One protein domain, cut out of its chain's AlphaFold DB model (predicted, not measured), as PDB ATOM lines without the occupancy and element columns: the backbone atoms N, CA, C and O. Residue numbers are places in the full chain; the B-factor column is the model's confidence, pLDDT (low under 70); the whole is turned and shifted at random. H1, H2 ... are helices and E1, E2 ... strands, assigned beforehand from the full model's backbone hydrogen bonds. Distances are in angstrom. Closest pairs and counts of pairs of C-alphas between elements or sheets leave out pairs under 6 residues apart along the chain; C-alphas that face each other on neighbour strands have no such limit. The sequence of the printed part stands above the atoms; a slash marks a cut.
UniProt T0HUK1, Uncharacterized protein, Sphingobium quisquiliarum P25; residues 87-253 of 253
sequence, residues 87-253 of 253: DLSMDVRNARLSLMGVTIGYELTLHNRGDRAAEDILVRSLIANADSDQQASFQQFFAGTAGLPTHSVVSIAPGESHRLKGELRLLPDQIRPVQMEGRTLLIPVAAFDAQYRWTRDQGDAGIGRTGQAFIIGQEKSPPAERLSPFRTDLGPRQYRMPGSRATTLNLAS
ATOM      1  N   ASP A  87     159.416 125.844 140.936       97.62
ATOM      2  CA  ASP A  87     160.856 125.881 141.172       97.62
ATOM      3  C   ASP A  87     161.442 124.463 141.083       97.62
ATOM      4  O   ASP A  87     160.823 123.479 141.500       97.62
ATOM      5  N   LEU A  88     162.659 124.368 140.539       98.50
ATOM      6  CA  LEU A  88     163.375 123.112 140.322       98.50
ATOM      7  C   LEU A  88     164.664 123.081 141.147       98.50
ATOM      8  O   LEU A  88     165.530 123.945 140.989       98.50
ATOM      9  N   SER A  89     164.842 122.036 141.954       98.38
ATOM     10  CA  SER A  89     166.123 121.694 142.582       98.38
ATOM     11  C   SER A  89     166.473 120.227 142.330       98.38
ATOM     12  O   SER A  89     165.594 119.399 142.102       98.38
ATOM     13  N   MET A  90     167.763 119.891 142.321       98.50
ATOM     14  CA  MET A  90     168.237 118.534 142.039       98.50
ATOM     15  C   MET A  90     169.336 118.141 143.019       98.50
ATOM     16  O   MET A  90     170.329 118.860 143.137       98.50
ATOM     17  N   ASP A  91     169.204 116.952 143.602       98.38
ATOM     18  CA  ASP A  91     170.229 116.261 144.383       98.38
ATOM     19  C   ASP A  91     170.816 115.086 143.592       98.38
ATOM     20  O   ASP A  91     170.090 114.267 143.018       98.38
ATOM     21  N   VAL A  92     172.144 114.947 143.596       98.50
ATOM     22  CA  VAL A  92     172.818 113.808 142.954       98.50
ATOM     23  C   VAL A  92     172.959 112.659 143.950       98.50
ATOM     24  O   VAL A  92     173.671 112.746 144.945       98.50
ATOM     25  N   ARG A  93     172.285 111.540 143.672       98.25
ATOM     26  CA  ARG A  93     172.262 110.347 144.532       98.25
ATOM     27  C   ARG A  93     173.468 109.443 144.298       98.25
ATOM     28  O   ARG A  93     173.966 108.823 145.234       98.25
ATOM     29  N   ASN A  94     173.925 109.338 143.051       98.12
ATOM     30  CA  ASN A  94     175.145 108.628 142.682       98.12
ATOM     31  C   ASN A  94     175.717 109.182 141.367       98.12
ATOM     32  O   ASN A  94     174.980 109.712 140.542       98.12
ATOM     33  N   ALA A  95     177.025 109.026 141.166       98.38
ATOM     34  CA  ALA A  95     177.669 109.257 139.878       98.38
ATOM     35  C   ALA A  95     178.757 108.199 139.646       98.38
ATOM     36  O   ALA A  95     179.566 107.913 140.537       98.38
ATOM     37  N   ARG A  96     178.781 107.613 138.448       98.12
ATOM     38  CA  ARG A  96     179.686 106.521 138.063       98.12
ATOM     39  C   ARG A  96     180.191 106.724 136.641       98.12
ATOM     40  O   ARG A  96     179.392 106.922 135.734       98.12
ATOM     41  N   LEU A  97     181.500 106.578 136.448       98.06
ATOM     42  CA  LEU A  97     182.133 106.373 135.147       98.06
ATOM     43  C   LEU A  97     182.316 104.871 134.897       98.06
ATOM     44  O   LEU A  97     182.723 104.118 135.785       98.06
ATOM     45  N   SER A  98     182.037 104.435 133.675       97.06
ATOM     46  CA  SER A  98     182.190 103.055 133.221       97.06
ATOM     47  C   SER A  98     182.596 102.996 131.749       97.06
ATOM     48  O   SER A  98     182.595 104.015 131.064       97.06
ATOM     49  N   LEU A  99     182.876 101.794 131.237       95.25
ATOM     50  CA  LEU A  99     183.091 101.578 129.799       95.25
ATOM     51  C   LEU A  99     181.853 101.923 128.947       95.25
ATOM     52  O   LEU A  99     181.991 102.218 127.768       95.25
ATOM     53  N   MET A 100     180.655 101.927 129.544       96.19
ATOM     54  CA  MET A 100     179.394 102.334 128.904       96.19
ATOM     55  C   MET A 100     179.100 103.836 129.078       96.19
ATOM     56  O   MET A 100     177.976 104.276 128.857       96.19
ATOM     57  N   GLY A 101     180.096 104.620 129.503       96.56
ATOM     58  CA  GLY A 101     179.975 106.054 129.742       96.56
ATOM     59  C   GLY A 101     179.658 106.397 131.199       96.56
ATOM     60  O   GLY A 101     179.953 105.621 132.120       96.56
ATOM     61  N   VAL A 102     179.089 107.585 131.414       97.88
ATOM     62  CA  VAL A 102     178.773 108.129 132.743       97.88
ATOM     63  C   VAL A 102     177.288 107.974 133.044       97.88
ATOM     64  O   VAL A 102     176.441 108.334 132.232       97.88
ATOM     65  N   THR A 103     176.972 107.472 134.234       98.31
ATOM     66  CA  THR A 103     175.608 107.388 134.775       98.31
ATOM     67  C   THR A 103     175.506 108.247 136.027       98.31
ATOM     68  O   THR A 103     176.393 108.202 136.884       98.31
ATOM     69  N   ILE A 104     174.430 109.027 136.123       98.56
ATOM     70  CA  ILE A 104     174.148 109.931 137.239       98.56
ATOM     71  C   ILE A 104     172.724 109.667 137.724       98.56
ATOM     72  O   ILE A 104     171.764 110.037 137.052       98.56
ATOM     73  N   GLY A 105     172.585 109.028 138.885       98.62
ATOM     74  CA  GLY A 105     171.297 108.898 139.564       98.62
ATOM     75  C   GLY A 105     170.958 110.180 140.321       98.62
ATOM     76  O   GLY A 105     171.797 110.682 141.073       98.62
ATOM     77  N   TYR A 106     169.742 110.696 140.153       98.81
ATOM     78  CA  TYR A 106     169.299 111.975 140.717       98.81
ATOM     79  C   TYR A 106     167.944 111.871 141.433       98.81
ATOM     80  O   TYR A 106     167.153 110.959 141.183       98.81
ATOM     81  N   GLU A 107     167.683 112.833 142.316       98.81
ATOM     82  CA  GLU A 107     166.358 113.161 142.843       98.81
ATOM     83  C   GLU A 107     166.077 114.631 142.493       98.81
ATOM     84  O   GLU A 107     166.819 115.525 142.895       98.81
ATOM     85  N   LEU A 108     165.058 114.870 141.669       98.81
ATOM     86  CA  LEU A 108     164.605 116.186 141.226       98.81
ATOM     87  C   LEU A 108     163.390 116.582 142.069       98.81
ATOM     88  O   LEU A 108     162.397 115.855 142.090       98.81
ATOM     89  N   THR A 109     163.454 117.724 142.744       98.75
ATOM     90  CA  THR A 109     162.319 118.297 143.470       98.75
ATOM     91  C   THR A 109     161.663 119.381 142.624       98.75
ATOM     92  O   THR A 109     162.330 120.317 142.179       98.75
ATOM     93  N   LEU A 110     160.354 119.250 142.422       98.69
ATOM     94  CA  LEU A 110     159.471 120.275 141.874       98.69
ATOM     95  C   LEU A 110     158.716 120.888 143.051       98.69
ATOM     96  O   LEU A 110     157.978 120.163 143.718       98.69
ATOM     97  N   HIS A 111     158.882 122.185 143.298       98.56
ATOM     98  CA  HIS A 111     158.141 122.911 144.331       98.56
ATOM     99  C   HIS A 111     157.236 123.962 143.691       98.56
ATOM    100  O   HIS A 111     157.720 124.835 142.971       98.56
ATOM    101  N   ASN A 112     155.931 123.903 143.954       98.50
ATOM    102  CA  ASN A 112     155.006 124.917 143.464       98.50
ATOM    103  C   ASN A 112     154.917 126.085 144.451       98.50
ATOM    104  O   ASN A 112     154.155 126.036 145.414       98.50
ATOM    105  N   ARG A 113     155.658 127.162 144.184       97.38
ATOM    106  CA  ARG A 113     155.571 128.424 144.944       97.38
ATOM    107  C   ARG A 113     154.531 129.407 144.389       97.38
ATOM    108  O   ARG A 113     154.550 130.585 144.744       97.38
ATOM    109  N   GLY A 114     153.697 128.966 143.447       95.75
ATOM    110  CA  GLY A 114     152.566 129.737 142.941       95.75
ATOM    111  C   GLY A 114     151.327 129.606 143.825       95.75
ATOM    112  O   GLY A 114     151.314 128.884 144.819       95.75
ATOM    113  N   ASP A 115     150.265 130.298 143.429       94.44
ATOM    114  CA  ASP A 115     148.975 130.379 144.131       94.44
ATOM    115  C   ASP A 115     147.871 129.516 143.482       94.44
ATOM    116  O   ASP A 115     146.764 129.413 144.010       94.44
ATOM    117  N   ARG A 116     148.183 128.823 142.378       96.38
ATOM    118  CA  ARG A 116     147.342 127.774 141.773       96.38
ATOM    119  C   ARG A 116     148.071 126.446 141.667       96.38
ATOM    120  O   ARG A 116     149.294 126.412 141.548       96.38
ATOM    121  N   ALA A 117     147.305 125.357 141.652       97.44
ATOM    122  CA  ALA A 117     147.829 124.037 141.334       97.44
ATOM    123  C   ALA A 117     148.399 124.016 139.907       97.44
ATOM    124  O   ALA A 117     147.751 124.491 138.972       97.44
ATOM    125  N   ALA A 118     149.605 123.471 139.747       98.19
ATOM    126  CA  ALA A 118     150.101 123.071 138.437       98.19
ATOM    127  C   ALA A 118     149.485 121.717 138.087       98.19
ATOM    128  O   ALA A 118     149.440 120.838 138.940       98.19
ATOM    129  N   GLU A 119     149.044 121.547 136.848       97.94
ATOM    130  CA  GLU A 119     148.377 120.349 136.334       97.94
ATOM    131  C   GLU A 119     149.115 119.826 135.087       97.94
ATOM    132  O   GLU A 119     149.764 120.602 134.377       97.94
ATOM    133  N   ASP A 120     149.008 118.520 134.818       97.75
ATOM    134  CA  ASP A 120     149.656 117.790 133.712       97.75
ATOM    135  C   ASP A 120     151.127 118.184 133.499       97.75
ATOM    136  O   ASP A 120     151.554 118.560 132.403       97.75
ATOM    137  N   ILE A 121     151.922 118.119 134.570       98.50
ATOM    138  CA  ILE A 121     153.329 118.493 134.518       98.50
ATOM    139  C   ILE A 121     154.105 117.427 133.740       98.50
ATOM    140  O   ILE A 121     154.225 116.286 134.190       98.50
ATOM    141  N   LEU A 122     154.695 117.813 132.609       98.38
ATOM    142  CA  LEU A 122     155.632 117.005 131.834       98.38
ATOM    143  C   LEU A 122     157.055 117.525 132.050       98.38
ATOM    144  O   LEU A 122     157.367 118.664 131.703       98.38
ATOM    145  N   VAL A 123     157.936 116.676 132.578       98.44
ATOM    146  CA  VAL A 123     159.358 116.991 132.741       98.44
ATOM    147  C   VAL A 123     160.151 116.329 131.623       98.44
ATOM    148  O   VAL A 123     160.164 115.102 131.485       98.44
ATOM    149  N   ARG A 124     160.859 117.150 130.848       98.12
ATOM    150  CA  ARG A 124     161.903 116.704 129.920       98.12
ATOM    151  C   ARG A 124     163.273 116.945 130.541       98.12
ATOM    152  O   ARG A 124     163.432 117.843 131.369       98.12
ATOM    153  N   SER A 125     164.275 116.186 130.113       97.94
ATOM    154  CA  SER A 125     165.662 116.376 130.543       97.94
ATOM    155  C   SER A 125     166.681 116.175 129.423       97.94
ATOM    156  O   SER A 125     166.448 115.416 128.477       97.94
ATOM    157  N   LEU A 126     167.833 116.823 129.578       96.25
ATOM    158  CA  LEU A 126     169.036 116.666 128.763       96.25
ATOM    159  C   LEU A 126     170.256 116.550 129.688       96.25
ATOM    160  O   LEU A 126     170.283 117.150 130.761       96.25
ATOM    161  N   ILE A 127     171.284 115.820 129.258       96.06
ATOM    162  CA  ILE A 127     172.619 115.869 129.856       96.06
ATOM    163  C   ILE A 127     173.656 116.126 128.759       96.06
ATOM    164  O   ILE A 127     173.582 115.534 127.685       96.06
ATOM    165  N   ALA A 128     174.600 117.023 129.033       93.75
ATOM    166  CA  ALA A 128     175.695 117.407 128.145       93.75
ATOM    167  C   ALA A 128     176.984 117.631 128.961       93.75
ATOM    168  O   ALA A 128     176.977 117.505 130.189       93.75
ATOM    169  N   ASN A 129     178.090 117.971 128.297       92.31
ATOM    170  CA  ASN A 129     179.312 118.439 128.958       92.31
ATOM    171  C   ASN A 129     179.321 119.978 129.014       92.31
ATOM    172  O   ASN A 129     178.617 120.640 128.253       92.31
ATOM    173  N   ALA A 130     180.144 120.554 129.889       86.25
ATOM    174  CA  ALA A 130     180.525 121.962 129.799       86.25
ATOM    175  C   ALA A 130     181.660 122.139 128.768       86.25
ATOM    176  O   ALA A 130     182.835 122.227 129.130       86.25
ATOM    177  N   ASP A 131     181.290 122.117 127.488       82.38
ATOM    178  CA  ASP A 131     182.156 122.324 126.320       82.38
ATOM    179  C   ASP A 131     181.721 123.575 125.513       82.38
ATOM    180  O   ASP A 131     180.919 124.379 125.988       82.38
ATOM    181  N   SER A 132     182.286 123.796 124.319       73.44
ATOM    182  CA  SER A 132     181.960 124.959 123.474       73.44
ATOM    183  C   SER A 132     180.525 124.956 122.945       73.44
ATOM    184  O   SER A 132     179.950 126.023 122.722       73.44
ATOM    185  N   ASP A 133     179.944 123.772 122.756       80.06
ATOM    186  CA  ASP A 133     178.671 123.586 122.055       80.06
ATOM    187  C   ASP A 133     177.494 123.536 123.047       80.06
ATOM    188  O   ASP A 133     176.331 123.718 122.668       80.06
ATOM    189  N   GLN A 134     177.816 123.399 124.341       83.38
ATOM    190  CA  GLN A 134     176.931 123.461 125.503       83.38
ATOM    191  C   GLN A 134     175.804 124.499 125.360       83.38
ATOM    192  O   GLN A 134     174.629 124.192 125.587       83.38
ATOM    193  N   GLN A 135     176.148 125.738 124.991       83.38
ATOM    194  CA  GLN A 135     175.193 126.847 124.931       83.38
ATOM    195  C   GLN A 135     174.117 126.625 123.857       83.38
ATOM    196  O   GLN A 135     172.938 126.881 124.110       83.38
ATOM    197  N   ALA A 136     174.500 126.108 122.685       87.19
ATOM    198  CA  ALA A 136     173.567 125.806 121.605       87.19
ATOM    199  C   ALA A 136     172.670 124.611 121.964       87.19
ATOM    200  O   ALA A 136     171.455 124.668 121.761       87.19
ATOM    201  N   SER A 137     173.239 123.561 122.572       88.00
ATOM    202  CA  SER A 137     172.481 122.384 123.014       88.00
ATOM    203  C   SER A 137     171.400 122.737 124.040       88.00
ATOM    204  O   SER A 137     170.255 122.299 123.907       88.00
ATOM    205  N   PHE A 138     171.715 123.573 125.037       89.50
ATOM    206  CA  PHE A 138     170.710 124.002 126.011       89.50
ATOM    207  C   PHE A 138     169.714 125.018 125.449       89.50
ATOM    208  O   PHE A 138     168.541 124.962 125.815       89.50
ATOM    209  N   GLN A 139     170.111 125.889 124.515       89.25
ATOM    210  CA  GLN A 139     169.153 126.740 123.799       89.25
ATOM    211  C   GLN A 139     168.125 125.911 123.018       89.25
ATOM    212  O   GLN A 139     166.937 126.195 123.114       89.25
ATOM    213  N   GLN A 140     168.541 124.850 122.321       91.69
ATOM    214  CA  GLN A 140     167.628 123.922 121.638       91.69
ATOM    215  C   GLN A 140     166.731 123.161 122.630       91.69
ATOM    216  O   GLN A 140     165.519 123.053 122.436       91.69
ATOM    217  N   PHE A 141     167.297 122.691 123.746       94.44
ATOM    218  CA  PHE A 141     166.535 122.050 124.818       94.44
ATOM    219  C   PHE A 141     165.425 122.962 125.360       94.44
ATOM    220  O   PHE A 141     164.248 122.586 125.336       94.44
ATOM    221  N   PHE A 142     165.773 124.188 125.761       91.94
ATOM    222  CA  PHE A 142     164.817 125.182 126.251       91.94
ATOM    223  C   PHE A 142     163.938 125.780 125.140       91.94
ATOM    224  O   PHE A 142     162.865 126.286 125.451       91.94
ATOM    225  N   ALA A 143     164.281 125.653 123.856       91.19
ATOM    226  CA  ALA A 143     163.375 125.950 122.741       91.19
ATOM    227  C   ALA A 143     162.315 124.854 122.505       91.19
ATOM    228  O   ALA A 143     161.394 125.058 121.720       91.19
ATOM    229  N   GLY A 144     162.421 123.701 123.178       89.88
ATOM    230  CA  GLY A 144     161.510 122.565 122.999       89.88
ATOM    231  C   GLY A 144     161.952 121.556 121.933       89.88
ATOM    232  O   GLY A 144     161.278 120.546 121.755       89.88
ATOM    233  N   THR A 145     163.080 121.782 121.251       89.44
ATOM    234  CA  THR A 145     163.509 120.987 120.084       89.44
ATOM    235  C   THR A 145     164.487 119.856 120.408       89.44
ATOM    236  O   THR A 145     164.749 119.015 119.552       89.44
ATOM    237  N   ALA A 146     164.999 119.791 121.642       91.06
ATOM    238  CA  ALA A 146     165.868 118.716 122.128       91.06
ATOM    239  C   ALA A 146     165.456 118.228 123.529       91.06
ATOM    240  O   ALA A 146     164.685 118.898 124.218       91.06
ATOM    241  N   GLY A 147     166.012 117.092 123.966       92.44
ATOM    242  CA  GLY A 147     165.748 116.461 125.268       92.44
ATOM    243  C   GLY A 147     164.645 115.400 125.237       92.44
ATOM    244  O   GLY A 147     163.818 115.368 124.328       92.44
ATOM    245  N   LEU A 148     164.639 114.525 126.243       94.00
ATOM    246  CA  LEU A 148     163.713 113.391 126.347       94.00
ATOM    247  C   LEU A 148     162.731 113.588 127.512       94.00
ATOM    248  O   LEU A 148     163.165 114.059 128.567       94.00
ATOM    249  N   PRO A 149     161.444 113.212 127.376       96.62
ATOM    250  CA  PRO A 149     160.536 113.080 128.513       96.62
ATOM    251  C   PRO A 149     161.096 112.083 129.534       96.62
ATOM    252  O   PRO A 149     161.493 110.980 129.158       96.62
ATOM    253  N   THR A 150     161.127 112.461 130.811       97.50
ATOM    254  CA  THR A 150     161.606 111.584 131.894       97.50
ATOM    255  C   THR A 150     160.629 111.421 133.045       97.50
ATOM    256  O   THR A 150     160.641 110.357 133.658       97.50
ATOM    257  N   HIS A 151     159.749 112.395 133.306       98.38
ATOM    258  CA  HIS A 151     158.702 112.271 134.330       98.38
ATOM    259  C   HIS A 151     157.397 112.935 133.906       98.38
ATOM    260  O   HIS A 151     157.398 113.905 133.147       98.38
ATOM    261  N   SER A 152     156.295 112.455 134.475       98.06
ATOM    262  CA  SER A 152     154.994 113.115 134.450       98.06
ATOM    263  C   SER A 152     154.403 113.168 135.861       98.06
ATOM    264  O   SER A 152     154.571 112.240 136.653       98.06
ATOM    265  N   VAL A 153     153.717 114.263 136.187       98.19
ATOM    266  CA  VAL A 153     153.003 114.451 137.457       98.19
ATOM    267  C   VAL A 153     151.621 115.021 137.155       98.19
ATOM    268  O   VAL A 153     151.504 115.994 136.420       98.19
ATOM    269  N   VAL A 154     150.573 114.417 137.721       98.12
ATOM    270  CA  VAL A 154     149.176 114.815 137.458       98.12
ATOM    271  C   VAL A 154     148.884 116.224 137.978       98.12
ATOM    272  O   VAL A 154     148.309 117.038 137.262       98.12
ATOM    273  N   SER A 155     149.281 116.516 139.218       98.00
ATOM    274  CA  SER A 155     149.102 117.826 139.841       98.00
ATOM    275  C   SER A 155     150.137 118.065 140.945       98.00
ATOM    276  O   SER A 155     150.655 117.100 141.511       98.00
ATOM    277  N   ILE A 156     150.439 119.335 141.223       98.50
ATOM    278  CA  ILE A 156     151.183 119.809 142.400       98.50
ATOM    279  C   ILE A 156     150.444 121.039 142.948       98.50
ATOM    280  O   ILE A 156     150.372 122.078 142.280       98.50
ATOM    281  N   ALA A 157     149.891 120.936 144.155       98.44
ATOM    282  CA  ALA A 157     149.125 121.998 144.808       98.44
ATOM    283  C   ALA A 157     150.000 123.217 145.192       98.44
ATOM    284  O   ALA A 157     151.226 123.099 145.261       98.44
ATOM    285  N   PRO A 158     149.414 124.402 145.456       98.25
ATOM    286  CA  PRO A 158     150.148 125.545 146.004       98.25
ATOM    287  C   PRO A 158     150.915 125.177 147.283       98.25
ATOM    288  O   PRO A 158     150.346 124.609 148.214       98.25
ATOM    289  N   GLY A 159     152.209 125.492 147.330       98.19
ATOM    290  CA  GLY A 159     153.114 125.161 148.435       98.19
ATOM    291  C   GLY A 159     153.591 123.701 148.488       98.19
ATOM    292  O   GLY A 159     154.424 123.374 149.332       98.19
ATOM    293  N   GLU A 160     153.111 122.817 147.610       98.56
ATOM    294  CA  GLU A 160     153.492 121.401 147.599       98.56
ATOM    295  C   GLU A 160     154.850 121.163 146.912       98.56
ATOM    296  O   GLU A 160     155.285 121.925 146.044       98.56
ATOM    297  N   SER A 161     155.523 120.075 147.305       98.50
ATOM    298  CA  SER A 161     156.780 119.620 146.707       98.50
ATOM    299  C   SER A 161     156.727 118.140 146.336       98.50
ATOM    300  O   SER A 161     156.589 117.281 147.207       98.50
ATOM    301  N   HIS A 162     156.941 117.826 145.059       98.56
ATOM    302  CA  HIS A 162     157.083 116.458 144.555       98.56
ATOM    303  C   HIS A 162     158.550 116.114 144.288       98.56
ATOM    304  O   HIS A 162     159.295 116.933 143.756       98.56
ATOM    305  N   ARG A 163     158.966 114.886 144.632       98.62
ATOM    306  CA  ARG A 163     160.337 114.391 144.417       98.62
ATOM    307  C   ARG A 163     160.352 113.219 143.443       98.62
ATOM    308  O   ARG A 163     159.708 112.198 143.680       98.62
ATOM    309  N   LEU A 164     161.103 113.377 142.361       98.56
ATOM    310  CA  LEU A 164     161.131 112.500 141.193       98.56
ATOM    311  C   LEU A 164     162.532 111.899 141.047       98.56
ATOM    312  O   LEU A 164     163.523 112.624 141.010       98.56
ATOM    313  N   LYS A 165     162.637 110.571 140.988       98.62
ATOM    314  CA  LYS A 165     163.925 109.857 140.937       98.62
ATOM    315  C   LYS A 165     164.193 109.337 139.537       98.62
ATOM    316  O   LYS A 165     163.327 108.686 138.963       98.62
ATOM    317  N   GLY A 166     165.398 109.545 139.020       98.38
ATOM    318  CA  GLY A 166     165.774 109.043 137.700       98.38
ATOM    319  C   GLY A 166     167.275 108.868 137.519       98.38
ATOM    320  O   GLY A 166     168.064 109.053 138.447       98.38
ATOM    321  N   GLU A 167     167.666 108.526 136.294       98.19
ATOM    322  CA  GLU A 167     169.061 108.483 135.861       98.19
ATOM    323  C   GLU A 167     169.265 109.325 134.603       98.19
ATOM    324  O   GLU A 167     168.425 109.338 133.705       98.19
ATOM    325  N   LEU A 168     170.415 109.991 134.520       98.12
ATOM    326  CA  LEU A 168     170.939 110.593 133.298       98.12
ATOM    327  C   LEU A 168     172.175 109.814 132.851       98.12
ATOM    328  O   LEU A 168     172.947 109.323 133.682       98.12
ATOM    329  N   ARG A 169     172.361 109.687 131.536       97.19
ATOM    330  CA  ARG A 169     173.450 108.907 130.940       97.19
ATOM    331  C   ARG A 169     174.125 109.701 129.826       97.19
ATOM    332  O   ARG A 169     173.446 110.146 128.909       97.19
ATOM    333  N   LEU A 170     175.446 109.845 129.921       95.94
ATOM    334  CA  LEU A 170     176.314 110.292 128.829       95.94
ATOM    335  C   LEU A 170     177.002 109.058 128.254       95.94
ATOM    336  O   LEU A 170     177.742 108.379 128.974       95.94
ATOM    337  N   LEU A 171     176.751 108.766 126.981       95.94
ATOM    338  CA  LEU A 171     177.375 107.652 126.264       95.94
ATOM    339  C   LEU A 171     178.874 107.929 126.000       95.94
ATOM    340  O   LEU A 171     179.292 109.090 126.032       95.94
ATOM    341  N   PRO A 172     179.714 106.905 125.743       94.81
ATOM    342  CA  PRO A 172     181.157 107.094 125.548       94.81
ATOM    343  C   PRO A 172     181.515 108.092 124.436       94.81
ATOM    344  O   PRO A 172     182.438 108.884 124.590       94.81
ATOM    345  N   ASP A 173     180.748 108.089 123.347       94.56
ATOM    346  CA  ASP A 173     180.863 108.980 122.189       94.56
ATOM    347  C   ASP A 173     180.351 110.408 122.452       94.56
ATOM    348  O   ASP A 173     180.658 111.316 121.680       94.56
ATOM    349  N   GLN A 174     179.628 110.632 123.553       93.19
ATOM    350  CA  GLN A 174     179.107 111.937 123.986       93.19
ATOM    351  C   GLN A 174     180.001 112.623 125.028       93.19
ATOM    352  O   GLN A 174     179.902 113.832 125.230       93.19
ATOM    353  N   ILE A 175     180.882 111.872 125.694       93.50
ATOM    354  CA  ILE A 175     181.792 112.409 126.709       93.50
ATOM    355  C   ILE A 175     182.836 113.319 126.035       93.50
ATOM    356  O   ILE A 175     183.540 112.909 125.109       93.50
ATOM    357  N   ARG A 176     182.941 114.570 126.499       93.19
ATOM    358  CA  ARG A 176     183.942 115.561 126.058       93.19
ATOM    359  C   ARG A 176     184.741 116.056 127.270       93.19
ATOM    360  O   ARG A 176     184.342 117.027 127.912       93.19
ATOM    361  N   PRO A 177     185.832 115.372 127.651       92.56
ATOM    362  CA  PRO A 177     186.667 115.811 128.758       92.56
ATOM    363  C   PRO A 177     187.582 116.967 128.341       92.56
ATOM    364  O   PRO A 177     188.057 117.019 127.208       92.56
ATOM    365  N   VAL A 178     187.901 117.842 129.290       92.94
ATOM    366  CA  VAL A 178     188.872 118.929 129.137       92.94
ATOM    367  C   VAL A 178     190.183 118.576 129.840       92.94
ATOM    368  O   VAL A 178     190.190 117.991 130.928       92.94
ATOM    369  N   GLN A 179     191.306 118.945 129.227       94.25
ATOM    370  CA  GLN A 179     192.635 118.776 129.816       94.25
ATOM    371  C   GLN A 179     192.969 119.995 130.685       94.25
ATOM    372  O   GLN A 179     192.976 121.122 130.196       94.25
ATOM    373  N   MET A 180     193.263 119.781 131.968       92.06
ATOM    374  CA  MET A 180     193.621 120.851 132.907       92.06
ATOM    375  C   MET A 180     194.662 120.342 133.906       92.06
ATOM    376  O   MET A 180     194.447 119.309 134.536       92.06
ATOM    377  N   GLU A 181     195.793 121.043 134.056       92.50
ATOM    378  CA  GLU A 181     196.867 120.685 135.009       92.50
ATOM    379  C   GLU A 181     197.342 119.215 134.890       92.50
ATOM    380  O   GLU A 181     197.579 118.530 135.887       92.50
ATOM    381  N   GLY A 182     197.425 118.692 133.659       93.06
ATOM    382  CA  GLY A 182     197.802 117.296 133.397       93.06
ATOM    383  C   GLY A 182     196.738 116.253 133.772       93.06
ATOM    384  O   GLY A 182     197.057 115.073 133.877       93.06
ATOM    385  N   ARG A 183     195.481 116.664 133.993       95.81
ATOM    386  CA  ARG A 183     194.345 115.789 134.336       95.81
ATOM    387  C   ARG A 183     193.250 115.875 133.279       95.81
ATOM    388  O   ARG A 183     192.978 116.955 132.760       95.81
ATOM    389  N   THR A 184     192.567 114.756 133.051       96.06
ATOM    390  CA  THR A 184     191.423 114.661 132.131       96.06
ATOM    391  C   THR A 184     190.121 114.781 132.916       96.06
ATOM    392  O   THR A 184     189.708 113.857 133.629       96.06
ATOM    393  N   LEU A 185     189.492 115.953 132.832       96.12
ATOM    394  CA  LEU A 185     188.357 116.353 133.661       96.12
ATOM    395  C   LEU A 185     187.060 116.396 132.857       96.12
ATOM    396  O   LEU A 185     187.015 116.931 131.759       96.12
ATOM    397  N   LEU A 186     185.982 115.890 133.441       96.12
ATOM    398  CA  LEU A 186     184.633 115.969 132.904       96.12
ATOM    399  C   LEU A 186     183.759 116.810 133.840       96.12
ATOM    400  O   LEU A 186     183.787 116.635 135.061       96.12
ATOM    401  N   ILE A 187     182.966 117.705 133.253       96.25
ATOM    402  CA  ILE A 187     181.991 118.547 133.949       96.25
ATOM    403  C   ILE A 187     180.632 118.295 133.286       96.25
ATOM    404  O   ILE A 187     180.328 118.938 132.280       96.25
ATOM    405  N   PRO A 188     179.831 117.330 133.772       96.88
ATOM    406  CA  PRO A 188     178.491 117.114 133.250       96.88
ATOM    407  C   PRO A 188     177.564 118.249 133.675       96.88
ATOM    408  O   PRO A 188     177.632 118.736 134.809       96.88
ATOM    409  N   VAL A 189     176.656 118.620 132.781       96.88
ATOM    410  CA  VAL A 189     175.582 119.573 133.050       96.88
ATOM    411  C   VAL A 189     174.265 118.909 132.678       96.88
ATOM    412  O   VAL A 189     174.077 118.469 131.544       96.88
ATOM    413  N   ALA A 190     173.366 118.806 133.650       97.38
ATOM    414  CA  ALA A 190     172.009 118.311 133.460       97.38
ATOM    415  C   ALA A 190     171.049 119.492 133.353       97.38
ATOM    416  O   ALA A 190     171.146 120.416 134.153       97.38
ATOM    417  N   ALA A 191     170.100 119.457 132.424       97.44
ATOM    418  CA  ALA A 191     169.009 120.421 132.369       97.44
ATOM    419  C   ALA A 191     167.657 119.720 132.420       97.44
ATOM    420  O   ALA A 191     167.490 118.629 131.872       97.44
ATOM    421  N   PHE A 192     166.700 120.386 133.057       98.31
ATOM    422  CA  PHE A 192     165.305 119.971 133.149       98.31
ATOM    423  C   PHE A 192     164.405 121.086 132.622       98.31
ATOM    424  O   PHE A 192     164.723 122.262 132.791       98.31
ATOM    425  N   ASP A 193     163.307 120.709 131.977       97.69
ATOM    426  CA  ASP A 193     162.270 121.597 131.441       97.69
ATOM    427  C   ASP A 193     160.916 121.023 131.867       97.69
ATOM    428  O   ASP A 193     160.494 119.984 131.355       97.69
ATOM    429  N   ALA A 194     160.281 121.662 132.848       98.06
ATOM    430  CA  ALA A 194     158.972 121.303 133.373       98.06
ATOM    431  C   ALA A 194     157.903 122.169 132.697       98.06
ATOM    432  O   ALA A 194     157.830 123.379 132.923       98.06
ATOM    433  N   GLN A 195     157.085 121.538 131.860       97.50
ATOM    434  CA  GLN A 195     155.941 122.145 131.181       97.50
ATOM    435  C   GLN A 195     154.683 121.788 131.966       97.50
ATOM    436  O   GLN A 195     154.545 120.640 132.371       97.50
ATOM    437  N   TYR A 196     153.793 122.745 132.207       97.88
ATOM    438  CA  TYR A 196     152.589 122.534 133.012       97.88
ATOM    439  C   TYR A 196     151.440 123.428 132.544       97.88
ATOM    440  O   TYR A 196     151.654 124.462 131.904       97.88
ATOM    441  N   ARG A 197     150.211 123.046 132.892       97.00
ATOM    442  CA  ARG A 197     149.008 123.867 132.706       97.00
ATOM    443  C   ARG A 197     148.359 124.214 134.047       97.00
ATOM    444  O   ARG A 197     148.790 123.735 135.091       97.00
ATOM    445  N   TRP A 198     147.344 125.070 134.023       96.69
ATOM    446  CA  TRP A 198     146.456 125.318 135.164       96.69
ATOM    447  C   TRP A 198     145.105 125.846 134.693       96.69
ATOM    448  O   TRP A 198     145.005 126.437 133.617       96.69
ATOM    449  N   THR A 199     144.079 125.699 135.522       93.75
ATOM    450  CA  THR A 199     142.765 126.309 135.276       93.75
ATOM    451  C   THR A 199     142.732 127.765 135.774       93.75
ATOM    452  O   THR A 199     142.990 128.028 136.954       93.75
ATOM    453  N   ARG A 200     142.445 128.737 134.893       90.69
ATOM    454  CA  ARG A 200     142.197 130.148 135.268       90.69
ATOM    455  C   ARG A 200     140.761 130.334 135.783       90.69
ATOM    456  O   ARG A 200     139.893 129.512 135.510       90.69
ATOM    457  N   ASP A 201     140.479 131.453 136.456       87.19
ATOM    458  CA  ASP A 201     139.128 131.754 136.983       87.19
ATOM    459  C   ASP A 201     138.052 131.877 135.893       87.19
ATOM    460  O   ASP A 201     136.877 131.638 136.154       87.19
ATOM    461  N   GLN A 202     138.447 132.222 134.663       83.62
ATOM    462  CA  GLN A 202     137.548 132.294 133.507       83.62
ATOM    463  C   GLN A 202     137.254 130.906 132.887       83.62
ATOM    464  O   GLN A 202     136.474 130.805 131.941       83.62
ATOM    465  N   GLY A 203     137.839 129.831 133.431       80.69
ATOM    466  CA  GLY A 203     137.653 128.446 132.986       80.69
ATOM    467  C   GLY A 203     138.560 128.014 131.829       80.69
ATOM    468  O   GLY A 203     138.502 126.861 131.408       80.69
ATOM    469  N   ASP A 204     139.407 128.906 131.314       88.75
ATOM    470  CA  ASP A 204     140.382 128.606 130.272       88.75
ATOM    471  C   ASP A 204     141.719 128.097 130.847       88.75
ATOM    472  O   ASP A 204     142.091 128.366 131.993       88.75
ATOM    473  N   ALA A 205     142.460 127.340 130.035       90.25
ATOM    474  CA  ALA A 205     143.737 126.766 130.443       90.25
ATOM    475  C   ALA A 205     144.889 127.775 130.287       90.25
ATOM    476  O   ALA A 205     145.179 128.273 129.192       90.25
ATOM    477  N   GLY A 206     145.596 128.040 131.382       94.50
ATOM    478  CA  GLY A 206     146.936 128.613 131.348       94.50
ATOM    479  C   GLY A 206     147.981 127.554 131.021       94.50
ATOM    480  O   GLY A 206     147.808 126.387 131.356       94.50
ATOM    481  N   ILE A 207     149.066 127.974 130.372       95.31
ATOM    482  CA  ILE A 207     150.262 127.161 130.133       95.31
ATOM    483  C   ILE A 207     151.473 127.895 130.696       95.31
ATOM    484  O   ILE A 207     151.556 129.122 130.616       95.31
ATOM    485  N   GLY A 208     152.396 127.147 131.287       94.69
ATOM    486  CA  GLY A 208     153.579 127.678 131.948       94.69
ATOM    487  C   GLY A 208     154.748 126.723 131.813       94.69
ATOM    488  O   GLY A 208     154.588 125.533 131.523       94.69
ATOM    489  N   ARG A 209     155.947 127.269 131.988       95.56
ATOM    490  CA  ARG A 209     157.170 126.490 131.845       95.56
ATOM    491  C   ARG A 209     158.262 126.997 132.760       95.56
ATOM    492  O   ARG A 209     158.460 128.204 132.918       95.56
ATOM    493  N   THR A 210     158.990 126.067 133.358       96.44
ATOM    494  CA  THR A 210     160.176 126.394 134.145       96.44
ATOM    495  C   THR A 210     161.276 125.390 133.849       96.44
ATOM    496  O   THR A 210     161.054 124.183 133.860       96.44
ATOM    497  N   GLY A 211     162.460 125.903 133.542       96.38
ATOM    498  CA  GLY A 211     163.629 125.116 133.200       96.38
ATOM    499  C   GLY A 211     164.848 125.566 133.992       96.38
ATOM    500  O   GLY A 211     164.999 126.745 134.304       96.38
ATOM    501  N   GLN A 212     165.715 124.620 134.334       97.25
ATOM    502  CA  GLN A 212     166.910 124.872 135.134       97.25
ATOM    503  C   GLN A 212     168.027 123.918 134.713       97.25
ATOM    504  O   GLN A 212     167.785 122.721 134.528       97.25
ATOM    505  N   ALA A 213     169.245 124.445 134.586       96.62
ATOM    506  CA  ALA A 213     170.450 123.656 134.362       96.62
ATOM    507  C   ALA A 213     171.315 123.584 135.629       96.62
ATOM    508  O   ALA A 213     171.446 124.554 136.377       96.62
ATOM    509  N   PHE A 214     171.935 122.426 135.850       97.50
ATOM    510  CA  PHE A 214     172.719 122.075 137.026       97.50
ATOM    511  C   PHE A 214     174.088 121.525 136.612       97.50
ATOM    512  O   PHE A 214     174.166 120.512 135.913       97.50
ATOM    513  N   ILE A 215     175.168 122.145 137.086       97.06
ATOM    514  CA  ILE A 215     176.522 121.579 136.998       97.06
ATOM    515  C   ILE A 215     176.646 120.459 138.028       97.06
ATOM    516  O   ILE A 215     176.224 120.622 139.175       97.06
ATOM    517  N   ILE A 216     177.255 119.343 137.629       98.12
ATOM    518  CA  ILE A 216     177.448 118.156 138.464       98.12
ATOM    519  C   ILE A 216     178.947 117.900 138.672       98.12
ATOM    520  O   ILE A 216     179.769 118.093 137.776       98.12
ATOM    521  N   GLY A 217     179.312 117.449 139.870       97.56
ATOM    522  CA  GLY A 217     180.692 117.154 140.243       97.56
ATOM    523  C   GLY A 217     180.778 116.458 141.599       97.56
ATOM    524  O   GLY A 217     179.804 115.878 142.068       97.56
ATOM    525  N   GLN A 218     181.948 116.507 142.233       97.31
ATOM    526  CA  GLN A 218     182.166 116.028 143.602       97.31
ATOM    527  C   GLN A 218     182.224 117.206 144.573       97.31
ATOM    528  O   GLN A 218     182.889 118.212 144.303       97.31
ATOM    529  N   GLU A 219     181.574 117.051 145.720       96.38
ATOM    530  CA  GLU A 219     181.715 117.957 146.854       96.38
ATOM    531  C   GLU A 219     183.159 118.000 147.370       96.38
ATOM    532  O   GLU A 219     183.999 117.141 147.076       96.38
ATOM    533  N   LYS A 220     183.454 119.039 148.150       92.75
ATOM    534  CA  LYS A 220     184.729 119.206 148.853       92.75
ATOM    535  C   LYS A 220     184.524 119.009 150.353       92.75
ATOM    536  O   LYS A 220     183.407 119.097 150.854       92.75
ATOM    537  N   SER A 221     185.616 118.742 151.062       88.88
ATOM    538  CA  SER A 221     185.652 118.703 152.524       88.88
ATOM    539  C   SER A 221     186.712 119.699 153.008       88.88
ATOM    540  O   SER A 221     187.895 119.433 152.787       88.88
ATOM    541  N   PRO A 222     186.334 120.832 153.635       89.75
ATOM    542  CA  PRO A 222     184.960 121.280 153.900       89.75
ATOM    543  C   PRO A 222     184.170 121.621 152.614       89.75
ATOM    544  O   PRO A 222     184.787 121.829 151.562       89.75
ATOM    545  N   PRO A 223     182.823 121.682 152.679       88.62
ATOM    546  CA  PRO A 223     181.979 122.056 151.544       88.62
ATOM    547  C   PRO A 223     182.344 123.421 150.960       88.62
ATOM    548  O   PRO A 223     182.747 124.337 151.676       88.62
ATOM    549  N   ALA A 224     182.173 123.562 149.647       90.69
ATOM    550  CA  ALA A 224     182.458 124.793 148.922       90.69
ATOM    551  C   ALA A 224     181.383 125.061 147.864       90.69
ATOM    552  O   ALA A 224     180.731 124.140 147.369       90.69
ATOM    553  N   GLU A 225     181.254 126.320 147.455       90.88
ATOM    554  CA  GLU A 225     180.351 126.728 146.376       90.88
ATOM    555  C   GLU A 225     180.668 125.983 145.065       90.88
ATOM    556  O   GLU A 225     179.796 125.344 144.479       90.88
ATOM    557  N   ARG A 226     181.945 125.985 144.649       93.31
ATOM    558  CA  ARG A 226     182.419 125.302 143.435       93.31
ATOM    559  C   ARG A 226     182.754 123.830 143.686       93.31
ATOM    560  O   ARG A 226     183.761 123.524 144.337       93.31
ATOM    561  N   LEU A 227     181.982 122.951 143.048       96.50
ATOM    562  CA  LEU A 227     182.240 121.513 142.933       96.50
ATOM    563  C   LEU A 227     183.591 121.208 142.259       96.50
ATOM    564  O   LEU A 227     184.141 122.015 141.505       96.50
ATOM    565  N   SER A 228     184.122 120.019 142.526       95.81
ATOM    566  CA  SER A 228     185.287 119.461 141.834       95.81
ATOM    567  C   SER A 228     184.838 118.676 140.594       95.81
ATOM    568  O   SER A 228     183.971 117.810 140.737       95.81
ATOM    569  N   PRO A 229     185.428 118.891 139.404       96.44
ATOM    570  CA  PRO A 229     185.147 118.076 138.221       96.44
ATOM    571  C   PRO A 229     185.403 116.577 138.431       96.44
ATOM    572  O   PRO A 229     186.184 116.160 139.297       96.44
ATOM    573  N   PHE A 230     184.783 115.747 137.598       96.88
ATOM    574  CA  PHE A 230     185.023 114.310 137.580       96.88
ATOM    575  C   PHE A 230     186.328 113.992 136.842       96.88
ATOM    576  O   PHE A 230     186.450 114.220 135.643       96.88
ATOM    577  N   ARG A 231     187.314 113.420 137.543       96.00
ATOM    578  CA  ARG A 231     188.506 112.840 136.902       96.00
ATOM    579  C   ARG A 231     188.135 111.575 136.138       96.00
ATOM    580  O   ARG A 231     187.534 110.668 136.718       96.00
ATOM    581  N   THR A 232     188.506 111.520 134.864       95.19
ATOM    582  CA  THR A 232     188.224 110.400 133.945       95.19
ATOM    583  C   THR A 232     189.478 109.594 133.594       95.19
ATOM    584  O   THR A 232     189.382 108.415 133.271       95.19
ATOM    585  N   ASP A 233     190.659 110.184 133.799       95.00
ATOM    586  CA  ASP A 233     191.989 109.583 133.629       95.00
ATOM    587  C   ASP A 233     192.282 108.403 134.576       95.00
ATOM    588  O   ASP A 233     193.220 107.642 134.368       95.00
ATOM    589  N   LEU A 234     191.466 108.233 135.619       93.25
ATOM    590  CA  LEU A 234     191.609 107.186 136.638       93.25
ATOM    591  C   LEU A 234     190.752 105.934 136.360       93.25
ATOM    592  O   LEU A 234     190.573 105.109 137.255       93.25
ATOM    593  N   GLY A 235     190.211 105.804 135.144       92.56
ATOM    594  CA  GLY A 235     189.430 104.648 134.702       92.56
ATOM    595  C   GLY A 235     188.028 104.524 135.332       92.56
ATOM    596  O   GLY A 235     187.566 105.430 136.035       92.56
ATOM    597  N   PRO A 236     187.318 103.407 135.065       96.69
ATOM    598  CA  PRO A 236     185.980 103.138 135.594       96.69
ATOM    599  C   PRO A 236     185.914 103.217 137.122       96.69
ATOM    600  O   PRO A 236     186.663 102.539 137.825       96.69
ATOM    601  N   ARG A 237     184.992 104.026 137.652       97.25
ATOM    602  CA  ARG A 237     184.885 104.292 139.092       97.25
ATOM    603  C   ARG A 237     183.526 104.846 139.495       97.25
ATOM    604  O   ARG A 237     182.825 105.459 138.695       97.25
ATOM    605  N   GLN A 238     183.208 104.724 140.779       97.81
ATOM    606  CA  GLN A 238     182.201 105.563 141.424       97.81
ATOM    607  C   GLN A 238     182.864 106.847 141.953       97.81
ATOM    608  O   GLN A 238     184.001 106.820 142.446       97.81
ATOM    609  N   TYR A 239     182.168 107.973 141.835       97.25
ATOM    610  CA  TYR A 239     182.581 109.247 142.419       97.25
ATOM    611  C   TYR A 239     182.023 109.374 143.839       97.25
ATOM    612  O   TYR A 239     180.907 108.935 144.121       97.25
ATOM    613  N   ARG A 240     182.826 109.926 144.756       95.38
ATOM    614  CA  ARG A 240     182.440 110.075 146.168       95.38
ATOM    615  C   ARG A 240     181.809 111.440 146.381       95.38
ATOM    616  O   ARG A 240     182.266 112.405 145.782       95.38
ATOM    617  N   MET A 241     180.794 111.490 147.248       96.00
ATOM    618  CA  MET A 241     180.041 112.710 147.566       96.00
ATOM    619  C   MET A 241     179.679 113.508 146.295       96.00
ATOM    620  O   MET A 241     180.098 114.657 146.156       96.00
ATOM    621  N   PRO A 242     179.002 112.890 145.308       97.50
ATOM    622  CA  PRO A 242     178.581 113.622 144.128       97.50
ATOM    623  C   PRO A 242     177.535 114.669 144.530       97.50
ATOM    624  O   PRO A 242     176.723 114.431 145.420       97.50
ATOM    625  N   GLY A 243     177.568 115.818 143.871       97.50
ATOM    626  CA  GLY A 243     176.702 116.950 144.168       97.50
ATOM    627  C   GLY A 243     176.409 117.778 142.925       97.50
ATOM    628  O   GLY A 243     176.960 117.543 141.844       97.50
ATOM    629  N   SER A 244     175.528 118.752 143.102       97.81
ATOM    630  CA  SER A 244     174.954 119.590 142.050       97.81
ATOM    631  C   SER A 244     174.943 121.056 142.470       97.81
ATOM    632  O   SER A 244     174.822 121.387 143.651       97.81
ATOM    633  N   ARG A 245     175.061 121.959 141.495       97.06
ATOM    634  CA  ARG A 245     174.820 123.398 141.671       97.06
ATOM    635  C   ARG A 245     173.952 123.896 140.532       97.06
ATOM    636  O   ARG A 245     174.277 123.646 139.373       97.06
ATOM    637  N   ALA A 246     172.871 124.596 140.863       95.94
ATOM    638  CA  ALA A 246     172.091 125.332 139.879       95.94
ATOM    639  C   ALA A 246     172.983 126.366 139.176       95.94
ATOM    640  O   ALA A 246     173.880 126.951 139.788       95.94
ATOM    641  N   THR A 247     172.750 126.565 137.886       92.31
ATOM    642  CA  THR A 247     173.454 127.563 137.078       92.31
ATOM    643  C   THR A 247     172.612 128.831 136.938       92.31
ATOM    644  O   THR A 247     171.458 128.894 137.362       92.31
ATOM    645  N   THR A 248     173.178 129.858 136.306       89.50
ATOM    646  CA  THR A 248     172.419 131.029 135.849       89.50
ATOM    647  C   THR A 248     171.567 130.741 134.608       89.50
ATOM    648  O   THR A 248     170.735 131.570 134.246       89.50
ATOM    649  N   LEU A 249     171.751 129.587 133.953       83.19
ATOM    650  CA  LEU A 249     170.999 129.188 132.771       83.19
ATOM    651  C   LEU A 249     169.678 128.530 133.189       83.19
ATOM    652  O   LEU A 249     169.593 127.319 133.406       83.19
ATOM    653  N   ASN A 250     168.651 129.365 133.279       84.81
ATOM    654  CA  ASN A 250     167.284 128.975 133.582       84.81
ATOM    655  C   ASN A 250     166.303 129.519 132.531       84.81
ATOM    656  O   ASN A 250     166.650 130.328 131.668       84.81
ATOM    657  N   LEU A 251     165.068 129.042 132.621       83.94
ATOM    658  CA  LEU A 251     163.917 129.520 131.875       83.94
ATOM    659  C   LEU A 251     162.746 129.647 132.851       83.94
ATOM    660  O   LEU A 251     162.471 128.711 133.597       83.94
ATOM    661  N   ALA A 252     162.009 130.750 132.799       78.44
ATOM    662  CA  ALA A 252     160.717 130.881 133.462       78.44
ATOM    663  C   ALA A 252     159.774 131.677 132.552       78.44
ATOM    664  O   ALA A 252     160.111 132.789 132.144       78.44
ATOM    665  N   SER A 253     158.623 131.093 132.210       79.19
ATOM    666  CA  SER A 253     157.605 131.696 131.334       79.19
ATOM    667  C   SER A 253     156.196 131.317 131.757       79.19
ATOM    668  O   SER A 253     155.975 130.136 132.117       79.19
TER     669      SER A 253
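What this domain is: This is residues 87 to 253 of the 253 residues of an uncharacterized protein of Sphingobium quisquiliarum P25 (UniProt T0HUK1). Two twisted sheets stand partly face to face as a flattened, barrel-like body: E1 comes beside E10 at one side, and E5 comes close to E3 and E4 at the other. H1 covers the outer face of the larger sheet, and the E6 and E7 hairpin and the turn from E8 to E9 lie at opposite ends of the long axis. The 167 printed residues have ten named strands and one named helix, along the chain E1 E2 E3 H1 E4 E5 E6 E7 E8 E9 E10, mostly strand. The antiparallel sheets run E4 E3 E8 E9 E10, E1 E2 E5 and E6 E7. The whole is compact, with a radius of gyration of the C-alphas of 17.1 A, yet elongated, spanning 62 by 33 by 26 A.

How they stand to each other: Begin with E1, residues 87 to 98, and E2, residues 101 to 112, an antiparallel hairpin; look at N 91 and O 107, 2.9 A apart. E5, residues 161 to 170, is the antiparallel neighbour of E2, with N 106 and O 166 at 2.9 A. In the larger sheet, E3, residues 118 to 129, pairs with E4, residues 148 to 156, at N 123 and O 151, 2.9 A, and with E8, residues 188 to 199, at N 124 and O 193, 2.9 A. E8, E9, residues 205 to 218, and E10, residues 242 to 252, form a meander, each strand the antiparallel neighbour of the one before; find N 194 and O 210 at 2.8 A, and N 215 and O 245 at 2.9 A. Between the sheets, the closest C-alphas of E1 and E10 are Val 92 and Gly 243, 5.1 A, and those of E3 and E5 are Ile 127 and Leu 168, 6.5 A. H1, residues 134 to 142, is on the larger sheet at a height of 8.2 A, over E8 and along the strands, at 16 degrees on the local plane; every O i to N i+4 pair in it is within hydrogen-bond range. E6, residues 178 to 180, and E7, residues 183 to 186, form a hairpin, with N 178 and O 185 at 2.8 A, and E7 runs on into E8 at 11 degrees.

Where its parts are: Find C-alpha 87 at (160.856, 125.881, 141.172); from there E1 runs 32.2 A, bending by 57 degrees at residue 93. E2 measures 34.2 A, E3 31.1 A, E5 28.1 A and E8 36.9 A. E9, 42.0 A, begins at C-alpha 205, (143.737, 126.766, 130.443). E10 bends by 68 degrees at residue 248 and ends at C-alpha 252, (160.717, 130.881, 133.462).

The domain as a whole: The C-alphas farthest apart, Gly 182 and Gln 202, are 62.1 A apart. The link from E9 to E10, residues 219 to 241, is long; its residues 230 to 231 pair with 185 to 186 of E7, and 237 to 238 with 96 to 97 of E1. The printed part has no cut, and no printed residue has a pLDDT under 70.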